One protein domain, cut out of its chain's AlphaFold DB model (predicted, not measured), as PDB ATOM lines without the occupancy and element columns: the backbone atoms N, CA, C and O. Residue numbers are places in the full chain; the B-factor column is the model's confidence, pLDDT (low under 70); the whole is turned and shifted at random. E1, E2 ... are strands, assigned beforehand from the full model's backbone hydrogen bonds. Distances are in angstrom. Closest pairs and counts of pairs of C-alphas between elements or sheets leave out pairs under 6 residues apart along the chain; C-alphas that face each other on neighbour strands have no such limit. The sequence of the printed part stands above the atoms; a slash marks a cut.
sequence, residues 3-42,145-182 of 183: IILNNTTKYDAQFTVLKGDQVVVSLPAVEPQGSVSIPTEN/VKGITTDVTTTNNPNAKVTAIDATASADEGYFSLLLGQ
ATOM      1  N   ILE A   3     178.967 214.248 274.391       93.50
ATOM      2  CA  ILE A   3     177.725 214.163 275.172       93.50
ATOM      3  C   ILE A   3     178.052 213.543 276.530       93.50
ATOM      4  O   ILE A   3     178.713 212.507 276.596       93.50
ATOM      5  N   ILE A   4     177.586 214.163 277.612       95.69
ATOM      6  CA  ILE A   4     177.733 213.626 278.968       95.69
ATOM      7  C   ILE A   4     176.422 212.973 279.381       95.69
ATOM      8  O   ILE A   4     175.377 213.619 279.336       95.69
ATOM      9  N   LEU A   5     176.480 211.717 279.808       96.06
ATOM     10  CA  LEU A   5     175.335 211.000 280.357       96.06
ATOM     11  C   LEU A   5     175.550 210.788 281.848       96.06
ATOM     12  O   LEU A   5     176.573 210.244 282.257       96.06
ATOM     13  N   ASN A   6     174.583 211.210 282.649       96.38
ATOM     14  CA  ASN A   6     174.597 211.071 284.096       96.38
ATOM     15  C   ASN A   6     173.451 210.172 284.532       96.38
ATOM     16  O   ASN A   6     172.352 210.245 283.981       96.38
ATOM     17  N   ASN A   7     173.676 209.389 285.574       96.50
ATOM     18  CA  ASN A   7     172.632 208.629 286.229       96.50
ATOM     19  C   ASN A   7     172.509 209.104 287.672       96.50
ATOM     20  O   ASN A   7     173.367 208.795 288.485       96.50
ATOM     21  N   THR A   8     171.455 209.840 288.012       95.56
ATOM     22  CA  THR A   8     171.203 210.232 289.409       95.56
ATOM     23  C   THR A   8     170.161 209.347 290.080       95.56
ATOM     24  O   THR A   8     169.783 209.617 291.218       95.56
ATOM     25  N   THR A   9     169.678 208.309 289.396       94.25
ATOM     26  CA  THR A   9     168.751 207.341 289.983       94.25
ATOM     27  C   THR A   9     169.484 206.432 290.971       94.25
ATOM     28  O   THR A   9     170.715 206.383 291.026       94.25
ATOM     29  N   LYS A  10     168.716 205.684 291.764       93.69
ATOM     30  CA  LYS A  10     169.228 204.668 292.701       93.69
ATOM     31  C   LYS A  10     169.529 203.307 292.054       93.69
ATOM     32  O   LYS A  10     169.857 202.364 292.769       93.69
ATOM     33  N   TYR A  11     169.382 203.185 290.737       94.75
ATOM     34  CA  TYR A  11     169.588 201.949 289.980       94.75
ATOM     35  C   TYR A  11     170.580 202.178 288.851       94.75
ATOM     36  O   TYR A  11     170.792 203.313 288.448       94.75
ATOM     37  N   ASP A  12     171.139 201.110 288.297       95.81
ATOM     38  CA  ASP A  12     171.948 201.213 287.089       95.81
ATOM     39  C   ASP A  12     171.111 201.699 285.890       95.81
ATOM     40  O   ASP A  12     169.950 201.302 285.722       95.81
ATOM     41  N   ALA A  13     171.716 202.521 285.027       95.62
ATOM     42  CA  ALA A  13     171.089 203.069 283.827       95.62
ATOM     43  C   ALA A  13     171.869 202.690 282.561       95.62
ATOM     44  O   ALA A  13     173.028 203.066 282.390       95.62
ATOM     45  N   GLN A  14     171.235 201.970 281.637       96.12
ATOM     46  CA  GLN A  14     171.819 201.650 280.332       96.12
ATOM     47  C   GLN A  14     171.350 202.657 279.293       96.12
ATOM     48  O   GLN A  14     170.172 202.687 278.950       96.12
ATOM     49  N   PHE A  15     172.265 203.470 278.775       95.12
ATOM     50  CA  PHE A  15     171.936 204.484 277.779       95.12
ATOM     51  C   PHE A  15     172.175 203.994 276.352       95.12
ATOM     52  O   PHE A  15     173.175 203.334 276.058       95.12
ATOM     53  N   THR A  16     171.289 204.414 275.453       94.56
ATOM     54  CA  THR A  16     171.467 204.307 274.004       94.56
ATOM     55  C   THR A  16     171.472 205.708 273.408       94.56
ATOM     56  O   THR A  16     170.563 206.496 273.667       94.56
ATOM     57  N   VAL A  17     172.494 206.018 272.604       93.75
ATOM     58  CA  VAL A  17     172.576 207.278 271.851       93.75
ATOM     59  C   VAL A  17     172.641 206.952 270.370       93.75
ATOM     60  O   VAL A  17     173.550 206.252 269.919       93.75
ATOM     61  N   LEU A  18     171.690 207.493 269.618       93.19
ATOM     62  CA  LEU A  18     171.633 207.429 268.164       93.19
ATOM     63  C   LEU A  18     171.924 208.810 267.571       93.19
ATOM     64  O   LEU A  18     171.609 209.821 268.193       93.19
ATOM     65  N   LYS A  19     172.487 208.857 266.364       91.50
ATOM     66  CA  LYS A  19     172.623 210.056 265.529       91.50
ATOM     67  C   LYS A  19     171.949 209.764 264.187       91.50
ATOM     68  O   LYS A  19     172.522 209.103 263.323       91.50
ATOM     69  N   GLY A  20     170.689 210.176 264.053       89.81
ATOM     70  CA  GLY A  20     169.777 209.570 263.075       89.81
ATOM     71  C   GLY A  20     169.513 208.100 263.421       89.81
ATOM     72  O   GLY A  20     169.174 207.801 264.562       89.81
ATOM     73  N   ASP A  21     169.724 207.193 262.468       90.69
ATOM     74  CA  ASP A  21     169.614 205.737 262.679       90.69
ATOM     75  C   ASP A  21     170.963 205.094 263.060       90.69
ATOM     76  O   ASP A  21     171.050 203.884 263.295       90.69
ATOM     77  N   GLN A  22     172.039 205.890 263.091       88.00
ATOM     78  CA  GLN A  22     173.368 205.420 263.453       88.00
ATOM     79  C   GLN A  22     173.470 205.279 264.965       88.00
ATOM     80  O   GLN A  22     173.349 206.269 265.687       88.00
ATOM     81  N   VAL A  23     173.775 204.081 265.456       86.81
ATOM     82  CA  VAL A  23     174.158 203.924 266.862       86.81
ATOM     83  C   VAL A  23     175.485 204.657 267.067       86.81
ATOM     84  O   VAL A  23     176.450 204.392 266.359       86.81
ATOM     85  N   VAL A  24     175.534 205.603 268.007       83.88
ATOM     86  CA  VAL A  24     176.759 206.317 268.418       83.88
ATOM     87  C   VAL A  24     177.383 205.632 269.623       83.88
ATOM     88  O   VAL A  24     178.612 205.594 269.757       83.88
ATOM     89  N   VAL A  25     176.532 205.109 270.505       82.75
ATOM     90  CA  VAL A  25     176.941 204.335 271.667       82.75
ATOM     91  C   VAL A  25     175.804 203.432 272.147       82.75
ATOM     92  O   VAL A  25     174.630 203.805 272.120       82.75
ATOM     93  N   SER A  26     176.190 202.265 272.642       80.50
ATOM     94  CA  SER A  26     175.397 201.435 273.539       80.50
ATOM     95  C   SER A  26     176.356 200.989 274.636       80.50
ATOM     96  O   SER A  26     177.384 200.372 274.342       80.50
ATOM     97  N   LEU A  27     176.116 201.438 275.866       76.75
ATOM     98  CA  LEU A  27     177.047 201.241 276.976       76.75
ATOM     99  C   LEU A  27     176.550 200.150 277.930       76.75
ATOM    100  O   LEU A  27     175.338 199.987 278.088       76.75
ATOM    101  N   PRO A  28     177.470 199.454 278.630       76.06
ATOM    102  CA  PRO A  28     177.110 198.788 279.872       76.06
ATOM    103  C   PRO A  28     176.531 199.809 280.859       76.06
ATOM    104  O   PRO A  28     176.668 201.023 280.688       76.06
ATOM    105  N   ALA A  29     175.847 199.306 281.877       88.12
ATOM    106  CA  ALA A  29     175.059 200.154 282.747       88.12
ATOM    107  C   ALA A  29     175.934 201.171 283.507       88.12
ATOM    108  O   ALA A  29     176.995 200.835 284.026       88.12
ATOM    109  N   VAL A  30     175.490 202.426 283.530       94.75
ATOM    110  CA  VAL A  30     176.079 203.502 284.329       94.75
ATOM    111  C   VAL A  30     175.542 203.352 285.747       94.75
ATOM    112  O   VAL A  30     174.329 203.425 285.945       94.75
ATOM    113  N   GLU A  31     176.429 203.138 286.715       96.81
ATOM    114  CA  GLU A  31     176.074 202.961 288.130       96.81
ATOM    115  C   GLU A  31     175.326 204.187 288.708       96.81
ATOM    116  O   GLU A  31     175.408 205.287 288.141       96.81
ATOM    117  N   PRO A  32     174.594 204.043 289.831       96.31
ATOM    118  CA  PRO A  32     173.985 205.158 290.550       96.31
ATOM    119  C   PRO A  32     174.986 206.277 290.850       96.31
ATOM    120  O   PRO A  32     176.091 206.027 291.323       96.31
ATOM    121  N   GLN A  33     174.585 207.526 290.605       95.44
ATOM    122  CA  GLN A  33     175.436 208.728 290.678       95.44
ATOM    123  C   GLN A  33     176.627 208.737 289.700       95.44
ATOM    124  O   GLN A  33     177.480 209.624 289.763       95.44
ATOM    125  N   GLY A  34     176.688 207.772 288.780       96.06
ATOM    126  CA  GLY A  34     177.728 207.656 287.772       96.06
ATOM    127  C   GLY A  34     177.568 208.650 286.622       96.06
ATOM    128  O   GLY A  34     176.493 209.200 286.361       96.06
ATOM    129  N   SER A  35     178.667 208.852 285.896       95.50
ATOM    130  CA  SER A  35     178.717 209.688 284.700       95.50
ATOM    131  C   SER A  35     179.621 209.063 283.645       95.50
ATOM    132  O   SER A  35     180.634 208.439 283.967       95.50
ATOM    133  N   VAL A  36     179.270 209.249 282.376       94.81
ATOM    134  CA  VAL A  36     180.079 208.826 281.235       94.81
ATOM    135  C   VAL A  36     180.101 209.911 280.166       94.81
ATOM    136  O   VAL A  36     179.096 210.558 279.876       94.81
ATOM    137  N   SER A  37     181.271 210.104 279.564       93.12
ATOM    138  CA  SER A  37     181.469 211.017 278.443       93.12
ATOM    139  C   SER A  37     181.559 210.226 277.144       93.12
ATOM    140  O   SER A  37     182.354 209.293 277.033       93.12
ATOM    141  N   ILE A  38     180.741 210.597 276.162       89.62
ATOM    142  CA  ILE A  38     180.709 209.975 274.839       89.62
ATOM    143  C   ILE A  38     181.219 210.985 273.823       89.62
ATOM    144  O   ILE A  38     180.517 211.958 273.528       89.62
ATOM    145  N   PRO A  39     182.405 210.756 273.243       89.69
ATOM    146  CA  PRO A  39     182.898 211.590 272.162       89.69
ATOM    147  C   PRO A  39     181.908 211.588 270.994       89.69
ATOM    148  O   PRO A  39     181.418 210.529 270.582       89.69
ATOM    149  N   THR A  40     181.615 212.768 270.452       85.38
ATOM    150  CA  THR A  40     180.705 212.953 269.306       85.38
ATOM    151  C   THR A  40     181.437 213.029 267.965       85.38
ATOM    152  O   THR A  40     180.848 212.745 266.924       85.38
ATOM    153  N   GLU A  41     182.736 213.315 267.990       81.75
ATOM    154  CA  GLU A  41     183.640 213.252 266.839       81.75
ATOM    155  C   GLU A  41     184.394 211.925 266.886       81.75
ATOM    156  O   GLU A  41     185.196 211.714 267.789       81.75
ATOM    157  N   ASN A  42     184.112 211.009 265.957       77.19
ATOM    158  CA  ASN A  42     184.815 209.728 265.878       77.19
ATOM    159  C   ASN A  42     184.975 209.289 264.430       77.19
ATOM    160  O   ASN A  42     184.223 209.715 263.547       77.19
ATOM    161  N   VAL A 145     166.352 201.963 282.884       94.94
ATOM    162  CA  VAL A 145     166.625 202.032 284.325       94.94
ATOM    163  C   VAL A 145     165.726 201.024 285.022       94.94
ATOM    164  O   VAL A 145     164.511 201.048 284.838       94.94
ATOM    165  N   LYS A 146     166.308 200.089 285.786       93.00
ATOM    166  CA  LYS A 146     165.551 199.008 286.456       93.00
ATOM    167  C   LYS A 146     164.620 198.229 285.494       93.00
ATOM    168  O   LYS A 146     163.524 197.818 285.866       93.00
ATOM    169  N   GLY A 147     165.045 198.052 284.242       91.31
ATOM    170  CA  GLY A 147     164.260 197.377 283.199       91.31
ATOM    171  C   GLY A 147     163.147 198.219 282.561       91.31
ATOM    172  O   GLY A 147     162.410 197.696 281.733       91.31
ATOM    173  N   ILE A 148     163.028 199.504 282.909       92.19
ATOM    174  CA  ILE A 148     162.036 200.430 282.354       92.19
ATOM    175  C   ILE A 148     162.730 201.374 281.374       92.19
ATOM    176  O   ILE A 148     163.681 202.068 281.738       92.19
ATOM    177  N   THR A 149     162.254 201.393 280.131       94.56
ATOM    178  CA  THR A 149     162.744 202.302 279.089       94.56
ATOM    179  C   THR A 149     162.132 203.688 279.272       94.56
ATOM    180  O   THR A 149     160.913 203.813 279.358       94.56
ATOM    181  N   THR A 150     162.964 204.725 279.317       94.38
ATOM    182  CA  THR A 150     162.518 206.122 279.364       94.38
ATOM    183  C   THR A 150     161.982 206.579 278.011       94.38
ATOM    184  O   THR A 150     162.390 206.067 276.964       94.38
ATOM    185  N   ASP A 151     161.181 207.644 278.016       93.88
ATOM    186  CA  ASP A 151     160.916 208.403 276.794       93.88
ATOM    187  C   ASP A 151     162.219 208.915 276.161       93.88
ATOM    188  O   ASP A 151     163.248 209.112 276.826       93.88
ATOM    189  N   VAL A 152     162.168 209.123 274.845       95.00
ATOM    190  CA  VAL A 152     163.307 209.620 274.074       95.00
ATOM    191  C   VAL A 152     163.500 211.119 274.293       95.00
ATOM    192  O   VAL A 152     162.564 211.912 274.215       95.00
ATOM    193  N   THR A 153     164.745 211.527 274.503       95.50
ATOM    194  CA  THR A 153     165.173 212.926 274.459       95.50
ATOM    195  C   THR A 153     165.957 213.169 273.181       95.50
ATOM    196  O   THR A 153     166.762 212.332 272.777       95.50
ATOM    197  N   THR A 154     165.744 214.319 272.542       95.88
ATOM    198  CA  THR A 154     166.482 214.697 271.331       95.88
ATOM    199  C   THR A 154     167.252 215.995 271.522       95.88
ATOM    200  O   THR A 154     166.845 216.874 272.280       95.88
ATOM    201  N   THR A 155     168.401 216.112 270.859       95.38
ATOM    202  CA  THR A 155     169.224 217.327 270.874       95.38
ATOM    203  C   THR A 155     170.112 217.388 269.640       95.38
ATOM    204  O   THR A 155     170.542 216.359 269.135       95.38
ATOM    205  N   ASN A 156     170.416 218.584 269.151       94.75
ATOM    206  CA  ASN A 156     171.439 218.811 268.127       94.75
ATOM    207  C   ASN A 156     172.761 219.319 268.729       94.75
ATOM    208  O   ASN A 156     173.723 219.536 267.996       94.75
ATOM    209  N   ASN A 157     172.828 219.515 270.053       94.00
ATOM    210  CA  ASN A 157     174.030 219.990 270.728       94.00
ATOM    211  C   ASN A 157     175.004 218.815 270.953       94.00
ATOM    212  O   ASN A 157     174.724 217.945 271.783       94.00
ATOM    213  N   PRO A 158     176.177 218.790 270.290       92.56
ATOM    214  CA  PRO A 158     177.164 217.720 270.454       92.56
ATOM    215  C   PRO A 158     177.875 217.736 271.819       92.56
ATOM    216  O   PRO A 158     178.708 216.860 272.062       92.56
ATOM    217  N   ASN A 159     177.570 218.715 272.681       94.56
ATOM    218  CA  ASN A 159     178.058 218.854 274.055       94.56
ATOM    219  C   ASN A 159     176.934 218.751 275.107       94.56
ATOM    220  O   ASN A 159     177.100 219.195 276.246       94.56
ATOM    221  N   ALA A 160     175.769 218.213 274.728       95.12
ATOM    222  CA  ALA A 160     174.630 218.089 275.628       95.12
ATOM    223  C   ALA A 160     174.954 217.253 276.877       95.12
ATOM    224  O   ALA A 160     175.688 216.262 276.817       95.12
ATOM    225  N   LYS A 161     174.341 217.621 278.006       96.25
ATOM    226  CA  LYS A 161     174.331 216.811 279.228       96.25
ATOM    227  C   LYS A 161     172.951 216.190 279.384       96.25
ATOM    228  O   LYS A 161     171.967 216.920 279.437       96.25
ATOM    229  N   VAL A 162     172.863 214.871 279.473       96.12
ATOM    230  CA  VAL A 162     171.599 214.159 279.693       96.12
ATOM    231  C   VAL A 162     171.673 213.421 281.012       96.12
ATOM    232  O   VAL A 162     172.639 212.715 281.274       96.12
ATOM    233  N   THR A 163     170.663 213.600 281.854       96.44
ATOM    234  CA  THR A 163     170.632 212.999 283.189       96.44
ATOM    235  C   THR A 163     169.399 212.123 283.336       96.44
ATOM    236  O   THR A 163     168.289 212.616 283.158       96.44
ATOM    237  N   ALA A 164     169.586 210.843 283.657       95.50
ATOM    238  CA  ALA A 164     168.496 209.975 284.088       95.50
ATOM    239  C   ALA A 164     168.126 210.298 285.539       95.50
ATOM    240  O   ALA A 164     168.992 210.264 286.417       95.50
ATOM    241  N   ILE A 165     166.852 210.610 285.770       94.38
ATOM    242  CA  ILE A 165     166.300 211.009 287.070       94.38
ATOM    243  C   ILE A 165     165.077 210.152 287.425       94.38
ATOM    244  O   ILE A 165     164.401 209.625 286.538       94.38
ATOM    245  N   ASP A 166     164.769 210.047 288.720       90.12
ATOM    246  CA  ASP A 166     163.450 209.593 289.168       90.12
ATOM    247  C   ASP A 166     162.412 210.656 288.767       90.12
ATOM    248  O   ASP A 166     162.599 211.851 289.019       90.12
ATOM    249  N   ALA A 167     161.326 210.252 288.109       78.62
ATOM    250  CA  ALA A 167     160.291 211.183 287.684       78.62
ATOM    251  C   ALA A 167     159.510 211.673 288.912       78.62
ATOM    252  O   ALA A 167     158.729 210.943 289.512       78.62
ATOM    253  N   THR A 168     159.700 212.937 289.286       66.50
ATOM    254  CA  THR A 168     159.090 213.523 290.491       66.50
ATOM    255  C   THR A 168     157.613 213.907 290.322       66.50
ATOM    256  O   THR A 168     157.011 214.417 291.262       66.50
ATOM    257  N   ALA A 169     157.032 213.730 289.128       56.47
ATOM    258  CA  ALA A 169     155.731 214.298 288.755       56.47
ATOM    259  C   ALA A 169     154.550 213.307 288.758       56.47
ATOM    260  O   ALA A 169     153.414 213.732 288.553       56.47
ATOM    261  N   SER A 170     154.773 212.015 289.011       52.41
ATOM    262  CA  SER A 170     153.704 211.015 289.133       52.41
ATOM    263  C   SER A 170     153.751 210.359 290.507       52.41
ATOM    264  O   SER A 170     154.822 210.014 290.993       52.41
ATOM    265  N   ALA A 171     152.587 210.177 291.128       49.53
ATOM    266  CA  ALA A 171     152.406 209.628 292.477       49.53
ATOM    267  C   ALA A 171     152.829 208.149 292.646       49.53
ATOM    268  O   ALA A 171     152.568 207.557 293.690       49.53
ATOM    269  N   ASP A 172     153.497 207.573 291.651       54.50
ATOM    270  CA  ASP A 172     153.885 206.173 291.604       54.50
ATOM    271  C   ASP A 172     155.413 206.057 291.627       54.50
ATOM    272  O   ASP A 172     156.122 206.615 290.785       54.50
ATOM    273  N   GLU A 173     155.934 205.303 292.592       65.88
ATOM    274  CA  GLU A 173     157.339 204.907 292.595       65.88
ATOM    275  C   GLU A 173     157.677 204.101 291.328       65.88
ATOM    276  O   GLU A 173     156.950 203.187 290.943       65.88
ATOM    277  N   GLY A 174     158.834 204.379 290.716       72.81
ATOM    278  CA  GLY A 174     159.367 203.573 289.610       72.81
ATOM    279  C   GLY A 174     159.239 204.175 288.212       72.81
ATOM    280  O   GLY A 174     159.497 203.467 287.243       72.81
ATOM    281  N   TYR A 175     158.894 205.457 288.090       86.88
ATOM    282  CA  TYR A 175     158.973 206.184 286.821       86.88
ATOM    283  C   TYR A 175     160.326 206.886 286.681       86.88
ATOM    284  O   TYR A 175     160.819 207.498 287.629       86.88
ATOM    285  N   PHE A 176     160.908 206.830 285.484       92.00
ATOM    286  CA  PHE A 176     162.205 207.429 285.170       92.00
ATOM    287  C   PHE A 176     162.088 208.329 283.945       92.00
ATOM    288  O   PHE A 176     161.349 208.024 283.009       92.00
ATOM    289  N   SER A 177     162.841 209.425 283.930       93.56
ATOM    290  CA  SER A 177     162.884 210.345 282.796       93.56
ATOM    291  C   SER A 177     164.307 210.801 282.495       93.56
ATOM    292  O   SER A 177     165.227 210.627 283.298       93.56
ATOM    293  N   LEU A 178     164.489 211.369 281.305       94.81
ATOM    294  CA  LEU A 178     165.737 211.990 280.889       94.81
ATOM    295  C   LEU A 178     165.585 213.508 280.910       94.81
ATOM    296  O   LEU A 178     164.713 214.067 280.249       94.81
ATOM    297  N   LEU A 179     166.462 214.174 281.655       94.94
ATOM    298  CA  LEU A 179     166.556 215.624 281.686       94.94
ATOM    299  C   LEU A 179     167.701 216.086 280.786       94.94
ATOM    300  O   LEU A 179     168.862 215.731 281.008       94.94
ATOM    301  N   LEU A 180     167.375 216.919 279.797       93.38
ATOM    302  CA  LEU A 180     168.364 217.607 278.979       93.38
ATOM    303  C   LEU A 180     168.853 218.858 279.719       93.38
ATOM    304  O   LEU A 180     168.132 219.845 279.852       93.38
ATOM    305  N   GLY A 181     170.089 218.814 280.204       81.56
ATOM    306  CA  GLY A 181     170.780 219.973 280.747       81.56
ATOM    307  C   GLY A 181     171.275 220.877 279.621       81.56
ATOM    308  O   GLY A 181     171.893 220.408 278.662       81.56
ATOM    309  N   GLN A 182     171.027 222.179 279.751       55.78
ATOM    310  CA  GLN A 182     171.698 223.181 278.926       55.78
ATOM    311  C   GLN A 182     173.161 223.264 279.387       55.78
ATOM    312  O   GLN A 182     173.429 223.374 280.586       55.78
TER     313      GLN A 182
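Overview. This is residues 3 to 42 and 145 to 182 of the 183 residues of an uncharacterized protein of Duganella sp. OV458 (UniProt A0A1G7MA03). A four-stranded sheet, E4, E1, E6 and E7, is partly covered on one face by the hairpin E2 and E3, making a small, loosely formed sandwich whose two sheets are only partly face to face. The short strand E5 lies beyond E2 on the E7 side, and the two ends of the long axis are near Asn 42 and the E6 to E7 link around Ala 171. The printed part has 78 residues with seven named strands, E1 to E7 in order along the chain, and no named helix; the class is all strand, though under half of the residues, 37, are in named strands. The large sheet is mixed and the pair E2 and E3 is antiparallel. The whole is compact, with a radius of gyration of the C-alphas of 12.3 A, yet elongated in outline, spanning 40 by 22 by 22 A.

Along the chain. In the large sheet, E4 is residues 35 to 39, 13.4 A long, and E1 is residues 3 to 7, also 13.4 A, beginning at C-alpha 3 (177.725, 214.163, 275.172). E6 is residues 161 to 166, 16.4 A, and E7 is residues 176 to 181, 15.8 A, ending at C-alpha 181 (170.780, 219.973, 280.747). E2, residues 13 to 19, is the longest strand at 19.6 A and begins at C-alpha 13 (171.089, 203.069, 283.827). E3 is residues 22 to 26, 11.0 A, and E5 is residues 153 to 155, 7.0 A.

Arrangement. E4 and E7 are the edge strands of the large sheet. E1 and E6 are parallel at 17 degrees, with N 6 and O 162 within hydrogen-bond range at 2.8 A. E4 and E1 are antiparallel at 162 degrees, with N 5 and O 36 at 2.9 A. The hairpin E6 and E7 is antiparallel at 151 degrees, with N 179 and O 163 at 2.8 A. In the sandwich, two sheets face to face, the facing parts of this sheet and of E2 and E3 are 10.6 A apart centre to centre, their best planes 36 degrees apart. The hairpin E2 and E3 is antiparallel at 162 degrees, with N 19 and O 22 at 2.8 A. The closest C-alphas of E1 and E2 are those of Asn 7 and Ala 13, 6.3 A apart; those of E3 and E4 are Val 25 and Ile 38, 7.5 A. E5 pairs with no named strand; its closest C-alpha to E7 is that of Thr 153, 6.5 A from that of Leu 178. E2 and E5 are near each other, with 5 pairs of C-alphas within 10 A. E3 is apart from E6 and E7.

Size, cuts and confidence. The C-alphas farthest apart are those of Asn 42 and Ala 171, 41.9 A. Residues 43 to 144 are not printed, and C-alphas 42 and 145 are 27.0 A apart across this cut, in the link from E4 to E5. Of the links printed whole, none is long. Mean pLDDT of the printed part is 88.6; residues 168 to 173 and 182 are under 70.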